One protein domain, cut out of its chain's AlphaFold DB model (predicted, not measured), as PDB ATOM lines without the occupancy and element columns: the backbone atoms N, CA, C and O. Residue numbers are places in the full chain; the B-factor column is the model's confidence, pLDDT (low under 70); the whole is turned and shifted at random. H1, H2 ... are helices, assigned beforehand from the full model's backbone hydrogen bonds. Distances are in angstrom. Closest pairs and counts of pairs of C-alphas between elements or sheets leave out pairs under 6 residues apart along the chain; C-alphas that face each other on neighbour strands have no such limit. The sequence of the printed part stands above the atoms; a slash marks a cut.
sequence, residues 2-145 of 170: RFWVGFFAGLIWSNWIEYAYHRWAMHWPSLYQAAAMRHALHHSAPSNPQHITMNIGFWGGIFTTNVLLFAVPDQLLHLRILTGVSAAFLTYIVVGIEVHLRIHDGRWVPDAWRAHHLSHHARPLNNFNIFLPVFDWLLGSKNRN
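This is residues 2 to 145 of the 170 residues of the protein "Fatty acid hydroxylase domain-containing protein" of Acidobacteria bacterium (UniProt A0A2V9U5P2). H3 and H4 form a long hairpin; H1 crosses H4, H6 packs on H1, and H2 and H5 lie toward the hairpin's open end. The 144 printed residues, all helix by class, have six named helices, H1 to H6, and no named strand. The whole is compact, radius of gyration of the C-alphas 15.5 A, spanning 46 by 30 by 28 A.

Find C-alpha 2 at (-24.901, 27.524, 30.639); H1 runs 31.6 A to residue 25. Then come H2, residues 33 to 44; H3, 56 to 76; H4, 82 to 104, 33.1 A; H5, 111 to 122; H6, 134 to 138, ending at C-alpha (-17.366, 6.458, 15.759).

The hub, H1, touches H4 at a steep tilt of 47 degrees; their closest C-alphas, Phe 7 and Gly 84, are 4.1 A apart. H3 and H4, a hairpin, touch at a shallow tilt of 25 degrees, closest C-alphas Asp 74 and Leu 82, 6.2 A. O i to N i+4 pairs are within hydrogen-bond range throughout, but for H3, 15 of 17.

The printed part has no cut; links H2 to H3 and H5 to H6 are long; residue 145 has pLDDT under 70.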
ATOM      1  N   ARG A   2     -25.079  28.864  30.026       94.50
ATOM      2  CA  ARG A   2     -24.901  27.524  30.639       94.50
ATOM      3  C   ARG A   2     -25.985  26.504  30.278       94.50
ATOM      4  O   ARG A   2     -25.659  25.366  29.973       94.50
ATOM      5  N   PHE A   3     -27.246  26.940  30.209       97.25
ATOM      6  CA  PHE A   3     -28.339  26.110  29.698       97.25
ATOM      7  C   PHE A   3     -28.029  25.543  28.308       97.25
ATOM      8  O   PHE A   3     -28.088  24.338  28.121       97.25
ATOM      9  N   TRP A   4     -27.645  26.394  27.352       98.06
ATOM     10  CA  TRP A   4     -27.357  25.972  25.979       98.06
ATOM     11  C   TRP A   4     -26.145  25.046  25.890       98.06
ATOM     12  O   TRP A   4     -26.190  24.069  25.153       98.06
ATOM     13  N   VAL A   5     -25.102  25.297  26.687       97.19
ATOM     14  CA  VAL A   5     -23.957  24.379  26.808       97.19
ATOM     15  C   VAL A   5     -24.429  23.000  27.268       97.19
ATOM     16  O   VAL A   5     -24.128  22.002  26.619       97.19
ATOM     17  N   GLY A   6     -25.226  22.951  28.340       97.31
ATOM     18  CA  GLY A   6     -25.828  21.710  28.823       97.31
ATOM     19  C   GLY A   6     -26.734  21.050  27.793       97.31
ATOM     20  O   GLY A   6     -26.686  19.841  27.626       97.31
ATOM     21  N   PHE A   7     -27.521  21.835  27.063       98.44
ATOM     22  CA  PHE A   7     -28.440  21.327  26.055       98.44
ATOM     23  C   PHE A   7     -27.698  20.638  24.905       98.44
ATOM     24  O   PHE A   7     -27.984  19.489  24.587       98.44
ATOM     25  N   PHE A   8     -26.687  21.280  24.316       98.00
ATOM     26  CA  PHE A   8     -25.921  20.662  23.228       98.00
ATOM     27  C   PHE A   8     -25.098  19.458  23.695       98.00
ATOM     28  O   PHE A   8     -25.086  18.433  23.012       98.00
ATOM     29  N   ALA A   9     -24.470  19.538  24.874       96.50
ATOM     30  CA  ALA A   9     -23.799  18.387  25.479       96.50
ATOM     31  C   ALA A   9     -24.785  17.234  25.729       96.50
ATOM     32  O   ALA A   9     -24.488  16.077  25.437       96.50
ATOM     33  N   GLY A  10     -25.988  17.567  26.199       97.31
ATOM     34  CA  GLY A  10     -27.077  16.631  26.420       97.31
ATOM     35  C   GLY A  10     -27.532  15.939  25.138       97.31
ATOM     36  O   GLY A  10     -27.730  14.737  25.173       97.31
ATOM     37  N   LEU A  11     -27.615  16.631  23.995       98.06
ATOM     38  CA  LEU A  11     -27.975  15.995  22.717       98.06
ATOM     39  C   LEU A  11     -26.945  14.948  22.274       98.06
ATOM     40  O   LEU A  11     -27.320  13.864  21.829       98.06
ATOM     41  N   ILE A  12     -25.653  15.256  22.421       97.75
ATOM     42  CA  ILE A  12     -24.570  14.306  22.118       97.75
ATOM     43  C   ILE A  12     -24.666  13.104  23.063       97.75
ATOM     44  O   ILE A  12     -24.614  11.956  22.620       97.75
ATOM     45  N   TRP A  13     -24.869  13.362  24.356       97.38
ATOM     46  CA  TRP A  13     -25.043  12.316  25.357       97.38
ATOM     47  C   TRP A  13     -26.283  11.451  25.101       97.38
ATOM     48  O   TRP A  13     -26.223  10.233  25.216       97.38
ATOM     49  N   SER A  14     -27.407  12.035  24.700       97.50
ATOM     50  CA  SER A  14     -28.615  11.280  24.368       97.50
ATOM     51  C   SER A  14     -28.418  10.372  23.164       97.50
ATOM     52  O   SER A  14     -28.862   9.227  23.194       97.50
ATOM     53  N   ASN A  15     -27.712  10.843  22.133       98.25
ATOM     54  CA  ASN A  15     -27.369  10.010  20.984       98.25
ATOM     55  C   ASN A  15     -26.447   8.841  21.378       98.25
ATOM     56  O   ASN A  15     -26.620   7.729  20.874       98.25
ATOM     57  N   TRP A  16     -25.530   9.062  22.330       97.75
ATOM     58  CA  TRP A  16     -24.737   7.992  22.944       97.75
ATOM     59  C   TRP A  16     -25.609   6.992  23.699       97.75
ATOM     60  O   TRP A  16     -25.467   5.787  23.518       97.75
ATOM     61  N   ILE A  17     -26.519   7.473  24.541       97.12
ATOM     62  CA  ILE A  17     -27.376   6.610  25.352       97.12
ATOM     63  C   ILE A  17     -28.317   5.780  24.478       97.12
ATOM     64  O   ILE A  17     -28.462   4.586  24.728       97.12
ATOM     65  N   GLU A  18     -28.889   6.361  23.421       97.00
ATOM     66  CA  GLU A  18     -29.643   5.610  22.412       97.00
ATOM     67  C   GLU A  18     -28.797   4.468  21.838       97.00
ATOM     68  O   GLU A  18     -29.218   3.314  21.885       97.00
ATOM     69  N   TYR A  19     -27.577   4.775  21.383       98.00
ATOM     70  CA  TYR A  19     -26.647   3.785  20.850       98.00
ATOM     71  C   TYR A  19     -26.336   2.672  21.860       98.00
ATOM     72  O   TYR A  19     -26.461   1.486  21.551       98.00
ATOM     73  N   ALA A  20     -25.931   3.047  23.073       96.62
ATOM     74  CA  ALA A  20     -25.468   2.132  24.108       96.62
ATOM     75  C   ALA A  20     -26.586   1.197  24.582       96.62
ATOM     76  O   ALA A  20     -26.389  -0.016  24.663       96.62
ATOM     77  N   TYR A  21     -27.781   1.732  24.852       95.31
ATOM     78  CA  TYR A  21     -28.915   0.902  25.252       95.31
ATOM     79  C   TYR A  21     -29.393   0.022  24.104       95.31
ATOM     80  O   TYR A  21     -29.665  -1.155  24.326       95.31
ATOM     81  N   HIS A  22     -29.449   0.535  22.877       96.50
ATOM     82  CA  HIS A  22     -29.862  -0.287  21.749       96.50
ATOM     83  C   HIS A  22     -28.854  -1.421  21.489       96.50
ATOM     84  O   HIS A  22     -29.246  -2.574  21.328       96.50
ATOM     85  N   ARG A  23     -27.548  -1.143  21.546       96.88
ATOM     86  CA  ARG A  23     -26.503  -2.156  21.343       96.88
ATOM     87  C   ARG A  23     -26.399  -3.169  22.479       96.88
ATOM     88  O   ARG A  23     -26.233  -4.354  22.214       96.88
ATOM     89  N   TRP A  24     -26.438  -2.728  23.732       95.06
ATOM     90  CA  TRP A  24     -26.127  -3.602  24.866       95.06
ATOM     91  C   TRP A  24     -27.354  -3.991  25.675       95.06
ATOM     92  O   TRP A  24     -27.510  -5.160  25.991       95.06
ATOM     93  N   ALA A  25     -28.263  -3.072  25.986       93.25
ATOM     94  CA  ALA A  25     -29.458  -3.452  26.738       93.25
ATOM     95  C   ALA A  25     -30.452  -4.243  25.870       93.25
ATOM     96  O   ALA A  25     -31.047  -5.208  26.338       93.25
ATOM     97  N   MET A  26     -30.629  -3.853  24.605       95.06
ATOM     98  CA  MET A  26     -31.643  -4.438  23.719       95.06
ATOM     99  C   MET A  26     -31.127  -5.595  22.853       95.06
ATOM    100  O   MET A  26     -31.922  -6.426  22.427       95.06
ATOM    101  N   HIS A  27     -29.818  -5.689  22.601       95.25
ATOM    102  CA  HIS A  27     -29.219  -6.786  21.821       95.25
ATOM    103  C   HIS A  27     -28.363  -7.752  22.651       95.25
ATOM    104  O   HIS A  27     -27.825  -8.711  22.101       95.25
ATOM    105  N   TRP A  28     -28.269  -7.565  23.975       90.81
ATOM    106  CA  TRP A  28     -27.554  -8.482  24.870       90.81
ATOM    107  C   TRP A  28     -28.469  -9.000  25.995       90.81
ATOM    108  O   TRP A  28     -28.563  -8.393  27.065       90.81
ATOM    109  N   PRO A  29     -29.147 -10.150  25.796       86.00
ATOM    110  CA  PRO A  29     -30.154 -10.653  26.736       86.00
ATOM    111  C   PRO A  29     -29.643 -10.880  28.161       86.00
ATOM    112  O   PRO A  29     -30.400 -10.711  29.113       86.00
ATOM    113  N   SER A  30     -28.365 -11.235  28.317       91.00
ATOM    114  CA  SER A  30     -27.738 -11.436  29.626       91.00
ATOM    115  C   SER A  30     -27.528 -10.139  30.409       91.00
ATOM    116  O   SER A  30     -27.372 -10.200  31.621       91.00
ATOM    117  N   LEU A  31     -27.508  -8.979  29.741       89.06
ATOM    118  CA  LEU A  31     -27.380  -7.683  30.405       89.06
ATOM    119  C   LEU A  31     -28.744  -7.146  30.841       89.06
ATOM    120  O   LEU A  31     -28.888  -6.685  31.971       89.06
ATOM    121  N   TYR A  32     -29.747  -7.197  29.956       91.12
ATOM    122  CA  TYR A  32     -31.100  -6.761  30.297       91.12
ATOM    123  C   TYR A  32     -32.186  -7.511  29.515       91.12
ATOM    124  O   TYR A  32     -32.690  -7.062  28.484       91.12
ATOM    125  N   GLN A  33     -32.609  -8.651  30.061       93.56
ATOM    126  CA  GLN A  33     -33.528  -9.576  29.397       93.56
ATOM    127  C   GLN A  33     -34.856  -8.937  28.957       93.56
ATOM    128  O   GLN A  33     -35.307  -9.186  27.842       93.56
ATOM    129  N   ALA A  34     -35.472  -8.089  29.788       91.62
ATOM    130  CA  ALA A  34     -36.761  -7.475  29.459       91.62
ATOM    131  C   ALA A  34     -36.677  -6.541  28.235       91.62
ATOM    132  O   ALA A  34     -37.546  -6.582  27.361       91.62
ATOM    133  N   ALA A  35     -35.617  -5.728  28.147       92.62
ATOM    134  CA  ALA A  35     -35.378  -4.861  26.995       92.62
ATOM    135  C   ALA A  35     -35.061  -5.688  25.743       92.62
ATOM    136  O   ALA A  35     -35.628  -5.432  24.680       92.62
ATOM    137  N   ALA A  36     -34.232  -6.726  25.884       94.38
ATOM    138  CA  ALA A  36     -33.875  -7.606  24.781       94.38
ATOM    139  C   ALA A  36     -35.071  -8.382  24.211       94.38
ATOM    140  O   ALA A  36     -35.243  -8.449  22.997       94.38
ATOM    141  N   MET A  37     -35.949  -8.912  25.067       93.75
ATOM    142  CA  MET A  37     -37.175  -9.590  24.631       93.75
ATOM    143  C   MET A  37     -38.107  -8.644  23.878       93.75
ATOM    144  O   MET A  37     -38.616  -8.989  22.811       93.75
ATOM    145  N   ARG A  38     -38.322  -7.433  24.406       92.75
ATOM    146  CA  ARG A  38     -39.181  -6.448  23.744       92.75
ATOM    147  C   ARG A  38     -38.619  -6.035  22.388       92.75
ATOM    148  O   ARG A  38     -39.374  -5.891  21.431       92.75
ATOM    149  N   HIS A  39     -37.303  -5.885  22.296       95.50
ATOM    150  CA  HIS A  39     -36.640  -5.566  21.041       95.50
ATOM    151  C   HIS A  39     -36.676  -6.722  20.038       95.50
ATOM    152  O   HIS A  39     -36.925  -6.507  18.859       95.50
ATOM    153  N   ALA A  40     -36.532  -7.965  20.493       94.81
ATOM    154  CA  ALA A  40     -36.700  -9.134  19.633       94.81
ATOM    155  C   ALA A  40     -38.119  -9.213  19.035       94.81
ATOM    156  O   ALA A  40     -38.267  -9.524  17.855       94.81
ATOM    157  N   LEU A  41     -39.155  -8.870  19.815       94.44
ATOM    158  CA  LEU A  41     -40.533  -8.750  19.314       94.44
ATOM    159  C   LEU A  41     -40.681  -7.624  18.281       94.44
ATOM    160  O   LEU A  41     -41.403  -7.782  17.300       94.44
ATOM    161  N   HIS A  42     -39.980  -6.502  18.472       95.19
ATOM    162  CA  HIS A  42     -39.934  -5.433  17.476       95.19
ATOM    163  C   HIS A  42     -39.339  -5.920  16.147       95.19
ATOM    164  O   HIS A  42     -39.901  -5.656  15.089       95.19
ATOM    165  N   HIS A  43     -38.219  -6.647  16.196       94.88
ATOM    166  CA  HIS A  43     -37.566  -7.207  15.008       94.88
ATOM    167  C   HIS A  43     -38.420  -8.267  14.302       94.88
ATOM    168  O   HIS A  43     -38.417  -8.336  13.075       94.88
ATOM    169  N   SER A  44     -39.167  -9.089  15.047       94.06
ATOM    170  CA  SER A  44     -40.002 -10.145  14.459       94.06
ATOM    171  C   SER A  44     -41.314  -9.627  13.864       94.06
ATOM    172  O   SER A  44     -41.812 -10.203  12.897       94.06
ATOM    173  N   ALA A  45     -41.857  -8.530  14.399       91.38
ATOM    174  CA  ALA A  45     -43.067  -7.881  13.901       91.38
ATOM    175  C   ALA A  45     -42.898  -6.346  13.796       91.38
ATOM    176  O   ALA A  45     -43.530  -5.606  14.555       91.38
ATOM    177  N   PRO A  46     -42.098  -5.836  12.835       87.50
ATOM    178  CA  PRO A  46     -41.732  -4.413  12.768       87.50
ATOM    179  C   PRO A  46     -42.912  -3.457  12.569       87.50
ATOM    180  O   PRO A  46     -42.870  -2.321  13.029       87.50
ATOM    181  N   SER A  47     -43.981  -3.927  11.921       84.88
ATOM    182  CA  SER A  47     -45.198  -3.153  11.651       84.88
ATOM    183  C   SER A  47     -46.252  -3.246  12.758       84.88
ATOM    184  O   SER A  47     -47.359  -2.749  12.575       84.88
ATOM    185  N   ASN A  48     -45.975  -3.947  13.864       87.00
ATOM    186  CA  ASN A  48     -46.900  -4.070  14.986       87.00
ATOM    187  C   ASN A  48     -46.735  -2.855  15.928       87.00
ATOM    188  O   ASN A  48     -45.712  -2.771  16.619       87.00
ATOM    189  N   PRO A  49     -47.725  -1.943  16.025       82.50
ATOM    190  CA  PRO A  49     -47.585  -0.699  16.785       82.50
ATOM    191  C   PRO A  49     -47.301  -0.902  18.278       82.50
ATOM    192  O   PRO A  49     -46.625  -0.083  18.901       82.50
ATOM    193  N   GLN A  50     -47.764  -2.011  18.866       84.81
ATOM    194  CA  GLN A  50     -47.539  -2.334  20.277       84.81
ATOM    195  C   GLN A  50     -46.066  -2.665  20.592       84.81
ATOM    196  O   GLN A  50     -45.641  -2.632  21.759       84.81
ATOM    197  N   HIS A  51     -45.274  -2.984  19.568       87.44
ATOM    198  CA  HIS A  51     -43.895  -3.441  19.705       87.44
ATOM    199  C   HIS A  51     -42.870  -2.502  19.068       87.44
ATOM    200  O   HIS A  51     -41.688  -2.804  19.150       87.44
ATOM    201  N   ILE A  52     -43.267  -1.356  18.494       88.12
ATOM    202  CA  ILE A  52     -42.301  -0.428  17.882       88.12
ATOM    203  C   ILE A  52     -41.379   0.198  18.935       88.12
ATOM    204  O   ILE A  52     -40.167   0.133  18.795       88.12
ATOM    205  N   THR A  53     -41.928   0.785  20.000       87.38
ATOM    206  CA  THR A  53     -41.142   1.542  20.996       87.38
ATOM    207  C   THR A  53     -41.039   0.830  22.338       87.38
ATOM    208  O   THR A  53     -41.924   0.056  22.707       87.38
ATOM    209  N   MET A  54     -40.003   1.144  23.125       90.44
ATOM    210  CA  MET A  54     -39.920   0.759  24.537       90.44
ATOM    211  C   MET A  54     -41.038   1.400  25.382       90.44
ATOM    212  O   MET A  54     -41.777   2.262  24.920       90.44
ATOM    213  N   ASN A  55     -41.290   0.864  26.580       89.12
ATOM    214  CA  ASN A  55     -42.470   1.244  27.357       89.12
ATOM    215  C   ASN A  55     -42.131   2.508  28.144       89.12
ATOM    216  O   ASN A  55     -40.960   2.862  28.298       89.12
ATOM    217  N   ILE A  56     -43.153   3.199  28.642       87.50
ATOM    218  CA  ILE A  56     -42.929   4.453  29.363       87.50
ATOM    219  C   ILE A  56     -42.049   4.255  30.606       87.50
ATOM    220  O   ILE A  56     -41.238   5.120  30.916       87.50
ATOM    221  N   GLY A  57     -42.140   3.092  31.264       89.56
ATOM    222  CA  GLY A  57     -41.299   2.747  32.412       89.56
ATOM    223  C   GLY A  57     -39.812   2.647  32.059       89.56
ATOM    224  O   GLY A  57     -38.977   3.175  32.784       89.56
ATOM    225  N   PHE A  58     -39.474   2.044  30.918       90.50
ATOM    226  CA  PHE A  58     -38.105   1.958  30.410       90.50
ATOM    227  C   PHE A  58     -37.541   3.350  30.117       90.50
ATOM    228  O   PHE A  58     -36.467   3.694  30.606       90.50
ATOM    229  N   TRP A  59     -38.284   4.183  29.380       90.81
ATOM    230  CA  TRP A  59     -37.846   5.544  29.062       90.81
ATOM    231  C   TRP A  59     -37.740   6.432  30.308       90.81
ATOM    232  O   TRP A  59     -36.764   7.168  30.450       90.81
ATOM    233  N   GLY A  60     -38.695   6.320  31.236       92.94
ATOM    234  CA  GLY A  60     -38.669   7.015  32.523       92.94
ATOM    235  C   GLY A  60     -37.495   6.585  33.405       92.94
ATOM    236  O   GLY A  60     -36.834   7.437  33.999       92.94
ATOM    237  N   GLY A  61     -37.179   5.288  33.433       92.69
ATOM    238  CA  GLY A  61     -36.002   4.751  34.115       92.69
ATOM    239  C   GLY A  61     -34.704   5.315  33.539       92.69
ATOM    240  O   GLY A  61     -33.913   5.892  34.280       92.69
ATOM    241  N   ILE A  62     -34.525   5.252  32.214       92.56
ATOM    242  CA  ILE A  62     -33.352   5.827  31.542       92.56
ATOM    243  C   ILE A  62     -33.229   7.325  31.833       92.56
ATOM    244  O   ILE A  62     -32.146   7.777  32.204       92.56
ATOM    245  N   PHE A  63     -34.309   8.100  31.685       94.38
ATOM    246  CA  PHE A  63     -34.303   9.534  31.985       94.38
ATOM    247  C   PHE A  63     -33.837   9.792  33.420       94.38
ATOM    248  O   PHE A  63     -32.897  10.553  33.637       94.38
ATOM    249  N   THR A  64     -34.438   9.101  34.388       94.50
ATOM    250  CA  THR A  64     -34.144   9.288  35.813       94.50
ATOM    251  C   THR A  64     -32.692   8.945  36.135       94.50
ATOM    252  O   THR A  64     -31.996   9.751  36.752       94.50
ATOM    253  N   THR A  65     -32.193   7.797  35.668       92.88
ATOM    254  CA  THR A  65     -30.795   7.392  35.879       92.88
ATOM    255  C   THR A  65     -29.818   8.397  35.272       92.88
ATOM    256  O   THR A  65     -28.825   8.738  35.910       92.88
ATOM    257  N   ASN A  66     -30.102   8.925  34.078       93.25
ATOM    258  CA  ASN A  66     -29.232   9.908  33.430       93.25
ATOM    259  C   ASN A  66     -29.266  11.275  34.129       93.25
ATOM    260  O   ASN A  66     -28.216  11.893  34.292       93.25
ATOM    261  N   VAL A  67     -30.426  11.736  34.605       93.38
ATOM    262  CA  VAL A  67     -30.503  12.967  35.407       93.38
ATOM    263  C   VAL A  67     -29.685  12.830  36.688       93.38
ATOM    264  O   VAL A  67     -28.899  13.723  36.996       93.38
ATOM    265  N   LEU A  68     -29.810  11.712  37.409       93.38
ATOM    266  CA  LEU A  68     -29.037  11.476  38.632       93.38
ATOM    267  C   LEU A  68     -27.530  11.394  38.355       93.38
ATOM    268  O   LEU A  68     -26.742  11.965  39.109       93.38
ATOM    269  N   LEU A  69     -27.135  10.754  37.249       93.19
ATOM    270  CA  LEU A  69     -25.738  10.670  36.816       93.19
ATOM    271  C   LEU A  69     -25.119  12.056  36.589       93.19
ATOM    272  O   LEU A  69     -23.968  12.270  36.954       93.19
ATOM    273  N   PHE A  70     -25.872  12.999  36.014       93.50
ATOM    274  CA  PHE A  70     -25.398  14.370  35.802       93.50
ATOM    275  C   PHE A  70     -25.561  15.271  37.027       93.50
ATOM    276  O   PHE A  70     -24.783  16.209  37.181       93.50
ATOM    277  N   ALA A  71     -26.528  15.007  37.909       94.38
ATOM    278  CA  ALA A  71     -26.797  15.855  39.068       94.38
ATOM    279  C   ALA A  71     -25.604  15.928  40.032       94.38
ATOM    280  O   ALA A  71     -25.253  17.011  40.496       94.38
ATOM    281  N   VAL A  72     -24.943  14.792  40.279       93.06
ATOM    282  CA  VAL A  72     -23.775  14.715  41.171       93.06
ATOM    283  C   VAL A  72     -22.613  15.600  40.683       93.06
ATOM    284  O   VAL A  72     -22.223  16.509  41.419       93.06
ATOM    285  N   PRO A  73     -22.057  15.417  39.468       93.19
ATOM    286  CA  PRO A  73     -20.971  16.267  38.983       93.19
ATOM    287  C   PRO A  73     -21.412  17.715  38.739       93.19
ATOM    288  O   PRO A  73     -20.619  18.622  38.975       93.19
ATOM    289  N   ASP A  74     -22.657  17.963  38.314       94.62
ATOM    290  CA  ASP A  74     -23.170  19.328  38.135       94.62
ATOM    291  C   ASP A  74     -23.123  20.128  39.441       94.62
ATOM    292  O   ASP A  74     -22.694  21.286  39.441       94.62
ATOM    293  N   GLN A  75     -23.501  19.486  40.551       94.62
ATOM    294  CA  GLN A  75     -23.468  20.080  41.879       94.62
ATOM    295  C   GLN A  75     -22.037  20.228  42.407       94.62
ATOM    296  O   GLN A  75     -21.677  21.317  42.852       94.62
ATOM    297  N   LEU A  76     -21.220  19.170  42.337       96.38
ATOM    298  CA  LEU A  76     -19.851  19.171  42.872       96.38
ATOM    299  C   LEU A  76     -18.919  20.142  42.137       96.38
ATOM    300  O   LEU A  76     -18.039  20.735  42.753       96.38
ATOM    301  N   LEU A  77     -19.108  20.314  40.827       95.88
ATOM    302  CA  LEU A  77     -18.271  21.171  39.981       95.88
ATOM    303  C   LEU A  77     -18.936  22.518  39.655       95.88
ATOM    304  O   LEU A  77     -18.405  23.300  38.868       95.88
ATOM    305  N   HIS A  78     -20.111  22.797  40.231       95.06
ATOM    306  CA  HIS A  78     -20.884  24.026  40.018       95.06
ATOM    307  C   HIS A  78     -21.150  24.366  38.537       95.06
ATOM    308  O   HIS A  78     -21.223  25.545  38.151       95.06
ATOM    309  N   LEU A  79     -21.323  23.339  37.698       94.38
ATOM    310  CA  LEU A  79     -21.465  23.496  36.247       94.38
ATOM    311  C   LEU A  79     -22.751  24.252  35.896       94.38
ATOM    312  O   LEU A  79     -22.731  25.143  35.040       94.38
ATOM    313  N   ARG A  80     -23.851  23.978  36.613       95.62
ATOM    314  CA  ARG A  80     -25.185  24.567  36.384       95.62
ATOM    315  C   ARG A  80     -25.673  24.343  34.946       95.62
ATOM    316  O   ARG A  80     -26.232  25.244  34.315       95.62
ATOM    317  N   ILE A  81     -25.414  23.150  34.421       96.94
ATOM    318  CA  ILE A  81     -25.815  22.666  33.098       96.94
ATOM    319  C   ILE A  81     -26.925  21.614  33.169       96.94
ATOM    320  O   ILE A  81     -27.544  21.352  32.137       96.94
ATOM    321  N   LEU A  82     -27.207  21.048  34.351       96.56
ATOM    322  CA  LEU A  82     -28.165  19.950  34.533       96.56
ATOM    323  C   LEU A  82     -29.512  20.219  33.855       96.56
ATOM    324  O   LEU A  82     -29.993  19.379  33.107       96.56
ATOM    325  N   THR A  83     -30.095  21.409  34.032       96.94
ATOM    326  CA  THR A  83     -31.372  21.770  33.392       96.94
ATOM    327  C   THR A  83     -31.311  21.674  31.866       96.94
ATOM    328  O   THR A  83     -32.256  21.196  31.243       96.94
ATOM    329  N   GLY A  84     -30.202  22.105  31.259       98.12
ATOM    330  CA  GLY A  84     -29.990  22.008  29.815       98.12
ATOM    331  C   GLY A  84     -29.849  20.559  29.356       98.12
ATOM    332  O   GLY A  84     -30.518  20.154  28.409       98.12
ATOM    333  N   VAL A  85     -29.038  19.769  30.068       97.56
ATOM    334  CA  VAL A  85     -28.839  18.339  29.777       97.56
ATOM    335  C   VAL A  85     -30.162  17.578  29.877       97.56
ATOM    336  O   VAL A  85     -30.521  16.857  28.949       97.56
ATOM    337  N   SER A  86     -30.932  17.786  30.947       97.38
ATOM    338  CA  SER A  86     -32.242  17.153  31.145       97.38
ATOM    339  C   SER A  86     -33.239  17.532  30.047       97.38
ATOM    340  O   SER A  86     -33.947  16.666  29.533       97.38
ATOM    341  N   ALA A  87     -33.280  18.810  29.650       98.19
ATOM    342  CA  ALA A  87     -34.149  19.275  28.569       98.19
ATOM    343  C   ALA A  87     -33.779  18.638  27.220       98.19
ATOM    344  O   ALA A  87     -34.662  18.202  26.479       98.19
ATOM    345  N   ALA A  88     -32.485  18.535  26.914       97.94
ATOM    346  CA  ALA A  88     -32.010  17.839  25.724       97.94
ATOM    347  C   ALA A  88     -32.355  16.349  25.759       97.94
ATOM    348  O   ALA A  88     -32.829  15.818  24.760       97.94
ATOM    349  N   PHE A  89     -32.204  15.699  26.914       96.69
ATOM    350  CA  PHE A  89     -32.502  14.281  27.068       96.69
ATOM    351  C   PHE A  89     -33.980  13.966  26.839       96.69
ATOM    352  O   PHE A  89     -34.316  13.058  26.079       96.69
ATOM    353  N   LEU A  90     -34.870  14.773  27.421       96.88
ATOM    354  CA  LEU A  90     -36.307  14.661  27.185       96.88
ATOM    355  C   LEU A  90     -36.658  14.915  25.713       96.88
ATOM    356  O   LEU A  90     -37.396  14.136  25.112       96.88
ATOM    357  N   THR A  91     -36.095  15.974  25.123       97.81
ATOM    358  CA  THR A  91     -36.305  16.316  23.707       97.81
ATOM    359  C   THR A  91     -35.890  15.157  22.809       97.81
ATOM    360  O   THR A  91     -36.642  14.751  21.925       97.81
ATOM    361  N   TYR A  92     -34.715  14.587  23.066       97.31
ATOM    362  CA  TYR A  92     -34.163  13.503  22.273       97.31
ATOM    363  C   TYR A  92     -34.992  12.220  22.396       97.31
ATOM    364  O   TYR A  92     -35.252  11.588  21.379       97.31
ATOM    365  N   ILE A  93     -35.472  11.855  23.595       94.94
ATOM    366  CA  ILE A  93     -36.377  10.704  23.766       94.94
ATOM    367  C   ILE A  93     -37.653  10.893  22.944       94.94
ATOM    368  O   ILE A  93     -38.028  10.002  22.187       94.94
ATOM    369  N   VAL A  94     -38.318  12.046  23.071       95.94
ATOM    370  CA  VAL A  94     -39.583  12.309  22.363       95.94
ATOM    371  C   VAL A  94     -39.380  12.259  20.850       95.94
ATOM    372  O   VAL A  94     -40.132  11.584  20.148       95.94
ATOM    373  N   VAL A  95     -38.335  12.927  20.350       97.00
ATOM    374  CA  VAL A  95     -37.989  12.914  18.924       97.00
ATOM    375  C   VAL A  95     -37.616  11.505  18.465       97.00
ATOM    376  O   VAL A  95     -38.101  11.070  17.427       97.00
ATOM    377  N   GLY A  96     -36.809  10.773  19.232       95.44
ATOM    378  CA  GLY A  96     -36.388   9.412  18.908       95.44
ATOM    379  C   GLY A  96     -37.566   8.446  18.811       95.44
ATOM    380  O   GLY A  96     -37.665   7.713  17.828       95.44
ATOM    381  N   ILE A  97     -38.504   8.501  19.764       94.50
ATOM    382  CA  ILE A  97     -39.742   7.710  19.729       94.50
ATOM    383  C   ILE A  97     -40.563   8.060  18.487       94.50
ATOM    384  O   ILE A  97     -40.961   7.164  17.747       94.50
ATOM    385  N   GLU A  98     -40.802   9.347  18.231       95.81
ATOM    386  CA  GLU A  98     -41.614   9.771  17.088       95.81
ATOM    387  C   GLU A  98     -40.957   9.397  15.752       95.81
ATOM    388  O   GLU A  98     -41.631   8.904  14.852       95.81
ATOM    389  N   VAL A  99     -39.640   9.566  15.612       96.56
ATOM    390  CA  VAL A  99     -38.905   9.152  14.409       96.56
ATOM    391  C   VAL A  99     -38.978   7.637  14.223       96.56
ATOM    392  O   VAL A  99     -39.260   7.181  13.115       96.56
ATOM    393  N   HIS A 100     -38.786   6.854  15.287       95.62
ATOM    394  CA  HIS A 100     -38.872   5.391  15.238       95.62
ATOM    395  C   HIS A 100     -40.267   4.919  14.809       95.62
ATOM    396  O   HIS A 100     -40.372   4.078  13.917       95.62
ATOM    397  N   LEU A 101     -41.327   5.521  15.358       95.00
ATOM    398  CA  LEU A 101     -42.712   5.276  14.941       95.00
ATOM    399  C   LEU A 101     -42.926   5.626  13.468       95.00
ATOM    400  O   LEU A 101     -43.420   4.810  12.697       95.00
ATOM    401  N   ARG A 102     -42.509   6.820  13.033       95.50
ATOM    402  CA  ARG A 102     -42.691   7.250  11.638       95.50
ATOM    403  C   ARG A 102     -41.963   6.359  10.634       95.50
ATOM    404  O   ARG A 102     -42.476   6.173   9.532       95.50
ATOM    405  N   ILE A 103     -40.798   5.817  10.996       95.31
ATOM    406  CA  ILE A 103     -40.060   4.874  10.146       95.31
ATOM    407  C   ILE A 103     -40.904   3.625   9.852       95.31
ATOM    408  O   ILE A 103     -40.934   3.198   8.699       95.31
ATOM    409  N   HIS A 104     -41.593   3.077  10.858       94.69
ATOM    410  CA  HIS A 104     -42.349   1.822  10.741       94.69
ATOM    411  C   HIS A 104     -43.803   2.002  10.293       94.69
ATOM    412  O   HIS A 104     -44.322   1.150   9.579       94.69
ATOM    413  N   ASP A 105     -44.425   3.142  10.598       91.19
ATOM    414  CA  ASP A 105     -45.816   3.439  10.214       91.19
ATOM    415  C   ASP A 105     -45.933   4.113   8.830       91.19
ATOM    416  O   ASP A 105     -47.005   4.566   8.430       91.19
ATOM    417  N   GLY A 106     -44.821   4.249   8.098       86.94
ATOM    418  CA  GLY A 106     -44.792   4.828   6.747       86.94
ATOM    419  C   GLY A 106     -44.977   6.349   6.688       86.94
ATOM    420  O   GLY A 106     -45.064   6.920   5.601       86.94
ATOM    421  N   ARG A 107     -45.004   7.028   7.840       94.00
ATOM    422  CA  ARG A 107     -45.046   8.494   7.912       94.00
ATOM    423  C   ARG A 107     -43.711   9.092   7.451       94.00
ATOM    424  O   ARG A 107     -42.670   8.430   7.401       94.00
ATOM    425  N   TRP A 108     -43.733  10.373   7.091       96.56
ATOM    426  CA  TRP A 108     -42.557  11.037   6.533       96.56
ATOM    427  C   TRP A 108     -41.422  11.197   7.561       96.56
ATOM    428  O   TRP A 108     -41.631  11.715   8.660       96.56
ATOM    429  N   VAL A 109     -40.219  10.797   7.141       97.44
ATOM    430  CA  VAL A 109     -38.897  11.080   7.721       97.44
ATOM    431  C   VAL A 109     -37.891  11.152   6.563       97.44
ATOM    432  O   VAL A 109     -38.165  10.563   5.508       97.44
ATOM    433  N   PRO A 110     -36.729  11.806   6.735       96.75
ATOM    434  CA  PRO A 110     -35.638  11.752   5.767       96.75
ATOM    435  C   PRO A 110     -35.273  10.318   5.362       96.75
ATOM    436  O   PRO A 110     -35.096   9.442   6.214       96.75
ATOM    437  N   ASP A 111     -35.095  10.080   4.062       94.75
ATOM    438  CA  ASP A 111     -34.860   8.731   3.526       94.75
ATOM    439  C   ASP A 111     -33.588   8.081   4.071       94.75
ATOM    440  O   ASP A 111     -33.560   6.876   4.312       94.75
ATOM    441  N   ALA A 112     -32.554   8.880   4.343       94.06
ATOM    442  CA  ALA A 112     -31.322   8.398   4.957       94.06
ATOM    443  C   ALA A 112     -31.556   7.793   6.354       94.06
ATOM    444  O   ALA A 112     -30.935   6.785   6.687       94.06
ATOM    445  N   TRP A 113     -32.463   8.370   7.153       95.56
ATOM    446  CA  TRP A 113     -32.800   7.867   8.491       95.56
ATOM    447  C   TRP A 113     -33.584   6.563   8.393       95.56
ATOM    448  O   TRP A 113     -33.239   5.576   9.041       95.56
ATOM    449  N   ARG A 114     -34.584   6.523   7.502       95.25
ATOM    450  CA  ARG A 114     -35.361   5.307   7.238       95.25
ATOM    451  C   ARG A 114     -34.465   4.172   6.747       95.25
ATOM    452  O   ARG A 114     -34.480   3.092   7.324       95.25
ATOM    453  N   ALA A 115     -33.651   4.411   5.721       93.94
ATOM    454  CA  ALA A 115     -32.745   3.401   5.178       93.94
ATOM    455  C   ALA A 115     -31.727   2.914   6.223       93.94
ATOM    456  O   ALA A 115     -31.415   1.722   6.292       93.94
ATOM    457  N   HIS A 116     -31.230   3.820   7.071       95.06
ATOM    458  CA  HIS A 116     -30.335   3.475   8.168       95.06
ATOM    459  C   HIS A 116     -30.980   2.495   9.154       95.06
ATOM    460  O   HIS A 116     -30.395   1.430   9.369       95.06
ATOM    461  N   HIS A 117     -32.170   2.799   9.676       96.12
ATOM    462  CA  HIS A 117     -32.866   1.927  10.629       96.12
ATOM    463  C   HIS A 117     -33.366   0.632   9.989       96.12
ATOM    464  O   HIS A 117     -33.217  -0.448  10.543       96.12
ATOM    465  N   LEU A 118     -33.906   0.678   8.772       94.81
ATOM    466  CA  LEU A 118     -34.363  -0.548   8.107       94.81
ATOM    467  C   LEU A 118     -33.197  -1.490   7.773       94.81
ATOM    468  O   LEU A 118     -33.345  -2.709   7.816       94.81
ATOM    469  N   SER A 119     -31.998  -0.959   7.518       95.00
ATOM    470  CA  SER A 119     -30.812  -1.815   7.393       95.00
ATOM    471  C   SER A 119     -30.343  -2.417   8.724       95.00
ATOM    472  O   SER A 119     -29.656  -3.435   8.685       95.00
ATOM    473  N   HIS A 120     -30.709  -1.833   9.874       96.06
ATOM    474  CA  HIS A 120     -30.536  -2.474  11.183       96.06
ATOM    475  C   HIS A 120     -31.426  -3.713  11.293       96.06
ATOM    476  O   HIS A 120     -30.933  -4.784  11.621       96.06
ATOM    477  N   HIS A 121     -32.705  -3.613  10.919       94.81
ATOM    478  CA  HIS A 121     -33.609  -4.774  10.864       94.81
ATOM    479  C   HIS A 121     -33.059  -5.900   9.975       94.81
ATOM    480  O   HIS A 121     -33.154  -7.074  10.317       94.81
ATOM    481  N   ALA A 122     -32.405  -5.554   8.862       93.00
ATOM    482  CA  ALA A 122     -31.757  -6.535   7.989       93.00
ATOM    483  C   ALA A 122     -30.436  -7.109   8.547       93.00
ATOM    484  O   ALA A 122     -30.048  -8.220   8.186       93.00
ATOM    485  N   ARG A 123     -29.707  -6.350   9.376       93.19
ATOM    486  CA  ARG A 123     -28.424  -6.736   9.993       93.19
ATOM    487  C   ARG A 123     -28.388  -6.252  11.450       93.19
ATOM    488  O   ARG A 123     -27.780  -5.214  11.719       93.19
ATOM    489  N   PRO A 124     -29.007  -6.998  12.387       93.25
ATOM    490  CA  PRO A 124     -29.289  -6.506  13.742       93.25
ATOM    491  C   PRO A 124     -28.065  -6.180  14.607       93.25
ATOM    492  O   PRO A 124     -28.192  -5.499  15.618       93.25
ATOM    493  N   LEU A 125     -26.867  -6.622  14.213       94.25
ATOM    494  CA  LEU A 125     -25.611  -6.340  14.923       94.25
ATOM    495  C   LEU A 125     -24.881  -5.078  14.416       94.25
ATOM    496  O   LEU A 125     -23.716  -4.851  14.744       94.25
ATOM    497  N   ASN A 126     -25.555  -4.248  13.622       96.25
ATOM    498  CA  ASN A 126     -25.042  -3.005  13.054       96.25
ATOM    499  C   ASN A 126     -26.112  -1.915  13.128       96.25
ATOM    500  O   ASN A 126     -27.290  -2.240  13.181       96.25
ATOM    501  N   ASN A 127     -25.738  -0.637  13.018       97.06
ATOM    502  CA  ASN A 127     -26.679   0.492  12.999       97.06
ATOM    503  C   ASN A 127     -27.560   0.592  14.258       97.06
ATOM    504  O   ASN A 127     -28.776   0.443  14.182       97.06
ATOM    505  N   PHE A 128     -26.946   0.808  15.417       97.56
ATOM    506  CA  PHE A 128     -27.660   0.881  16.691       97.56
ATOM    507  C   PHE A 128     -28.244   2.263  16.988       97.56
ATOM    508  O   PHE A 128     -29.157   2.371  17.798       97.56
ATOM    509  N   ASN A 129     -27.780   3.337  16.358       97.69
ATOM    510  CA  ASN A 129     -28.566   4.559  16.381       97.69
ATOM    511  C   ASN A 129     -29.793   4.397  15.471       97.69
ATOM    512  O   ASN A 129     -29.726   3.793  14.406       97.69
ATOM    513  N   ILE A 130     -30.934   4.935  15.892       96.19
ATOM    514  CA  ILE A 130     -32.201   4.845  15.163       96.19
ATOM    515  C   ILE A 130     -32.154   5.744  13.923       96.19
ATOM    516  O   ILE A 130     -32.598   5.344  12.850       96.19
ATOM    517  N   PHE A 131     -31.632   6.970  14.041       94.50
ATOM    518  CA  PHE A 131     -31.704   7.949  12.947       94.50
ATOM    519  C   PHE A 131     -30.424   8.759  12.721       94.50
ATOM    520  O   PHE A 131     -30.040   8.951  11.565       94.50
ATOM    521  N   LEU A 132     -29.724   9.186  13.778       95.75
ATOM    522  CA  LEU A 132     -28.439   9.890  13.667       95.75
ATOM    523  C   LEU A 132     -27.267   8.946  13.997       95.75
ATOM    524  O   LEU A 132     -27.008   8.714  15.176       95.75
ATOM    525  N   PRO A 133     -26.527   8.429  12.993       96.50
ATOM    526  CA  PRO A 133     -25.516   7.377  13.157       96.50
ATOM    527  C   PRO A 133     -24.169   7.867  13.720       96.50
ATOM    528  O   PRO A 133     -23.119   7.434  13.242       96.50
ATOM    529  N   VAL A 134     -24.158   8.793  14.681       97.06
ATOM    530  CA  VAL A 134     -22.901   9.387  15.169       97.06
ATOM    531  C   VAL A 134     -22.038   8.316  15.837       97.06
ATOM    532  O   VAL A 134     -20.901   8.101  15.416       97.06
ATOM    533  N   PHE A 135     -22.582   7.576  16.808       98.00
ATOM    534  CA  PHE A 135     -21.818   6.532  17.500       98.00
ATOM    535  C   PHE A 135     -21.658   5.256  16.678       98.00
ATOM    536  O   PHE A 135     -20.656   4.561  16.831       98.00
ATOM    537  N   ASP A 136     -22.553   4.995  15.724       97.62
ATOM    538  CA  ASP A 136     -22.318   3.947  14.728       97.62
ATOM    539  C   ASP A 136     -21.087   4.202  13.860       97.62
ATOM    540  O   ASP A 136     -20.364   3.264  13.516       97.62
ATOM    541  N   TRP A 137     -20.856   5.458  13.477       96.19
ATOM    542  CA  TRP A 137     -19.665   5.836  12.730       96.19
ATOM    543  C   TRP A 137     -18.420   5.793  13.621       96.19
ATOM    544  O   TRP A 137     -17.440   5.149  13.249       96.19
ATOM    545  N   LEU A 138     -18.490   6.397  14.815       97.38
ATOM    546  CA  LEU A 138     -17.366   6.458  15.759       97.38
ATOM    547  C   LEU A 138     -16.891   5.072  16.214       97.38
ATOM    548  O   LEU A 138     -15.692   4.850  16.346       97.38
ATOM    549  N   LEU A 139     -17.816   4.133  16.440       97.19
ATOM    550  CA  LEU A 139     -17.510   2.788  16.943       97.19
ATOM    551  C   LEU A 139     -17.512   1.713  15.851       97.19
ATOM    552  O   LEU A 139     -17.453   0.520  16.151       97.19
ATOM    553  N   GLY A 140     -17.593   2.120  14.582       95.06
ATOM    554  CA  GLY A 140     -17.459   1.219  13.439       95.06
ATOM    555  C   GLY A 140     -18.597   0.207  13.262       95.06
ATOM    556  O   GLY A 140     -18.428  -0.753  12.514       95.06
ATOM    557  N   SER A 141     -19.760   0.402  13.891       96.00
ATOM    558  CA  SER A 141     -20.944  -0.457  13.713       96.00
ATOM    559  C   SER A 141     -21.843  -0.034  12.546       96.00
ATOM    560  O   SER A 141     -22.852  -0.688  12.283       96.00
ATOM    561  N   LYS A 142     -21.477   1.013  11.797       94.12
ATOM    562  CA  LYS A 142     -22.218   1.457  10.611       94.12
ATOM    563  C   LYS A 142     -22.193   0.417   9.483       94.12
ATOM    564  O   LYS A 142     -21.135   0.021   8.998       94.12
ATOM    565  N   ASN A 143     -23.369   0.058   8.970       87.56
ATOM    566  CA  ASN A 143     -23.518  -0.728   7.748       87.56
ATOM    567  C   ASN A 143     -22.953   0.035   6.541       87.56
ATOM    568  O   ASN A 143     -23.548   1.008   6.082       87.56
ATOM    569  N   ARG A 144     -21.834  -0.443   5.985       73.94
ATOM    570  CA  ARG A 144     -21.207   0.131   4.779       73.94
ATOM    571  C   ARG A 144     -21.839  -0.361   3.466       73.94
ATOM    572  O   ARG A 144     -21.722   0.301   2.443       73.94
ATOM    573  N   ASN A 145     -22.567  -1.483   3.513       63.16
ATOM    574  CA  ASN A 145     -23.012  -2.231   2.326       63.16
ATOM    575  C   ASN A 145     -24.542  -2.267   2.120       63.16
ATOM    576  O   ASN A 145     -25.032  -3.143   1.412       63.16
TER     577      ASN A 145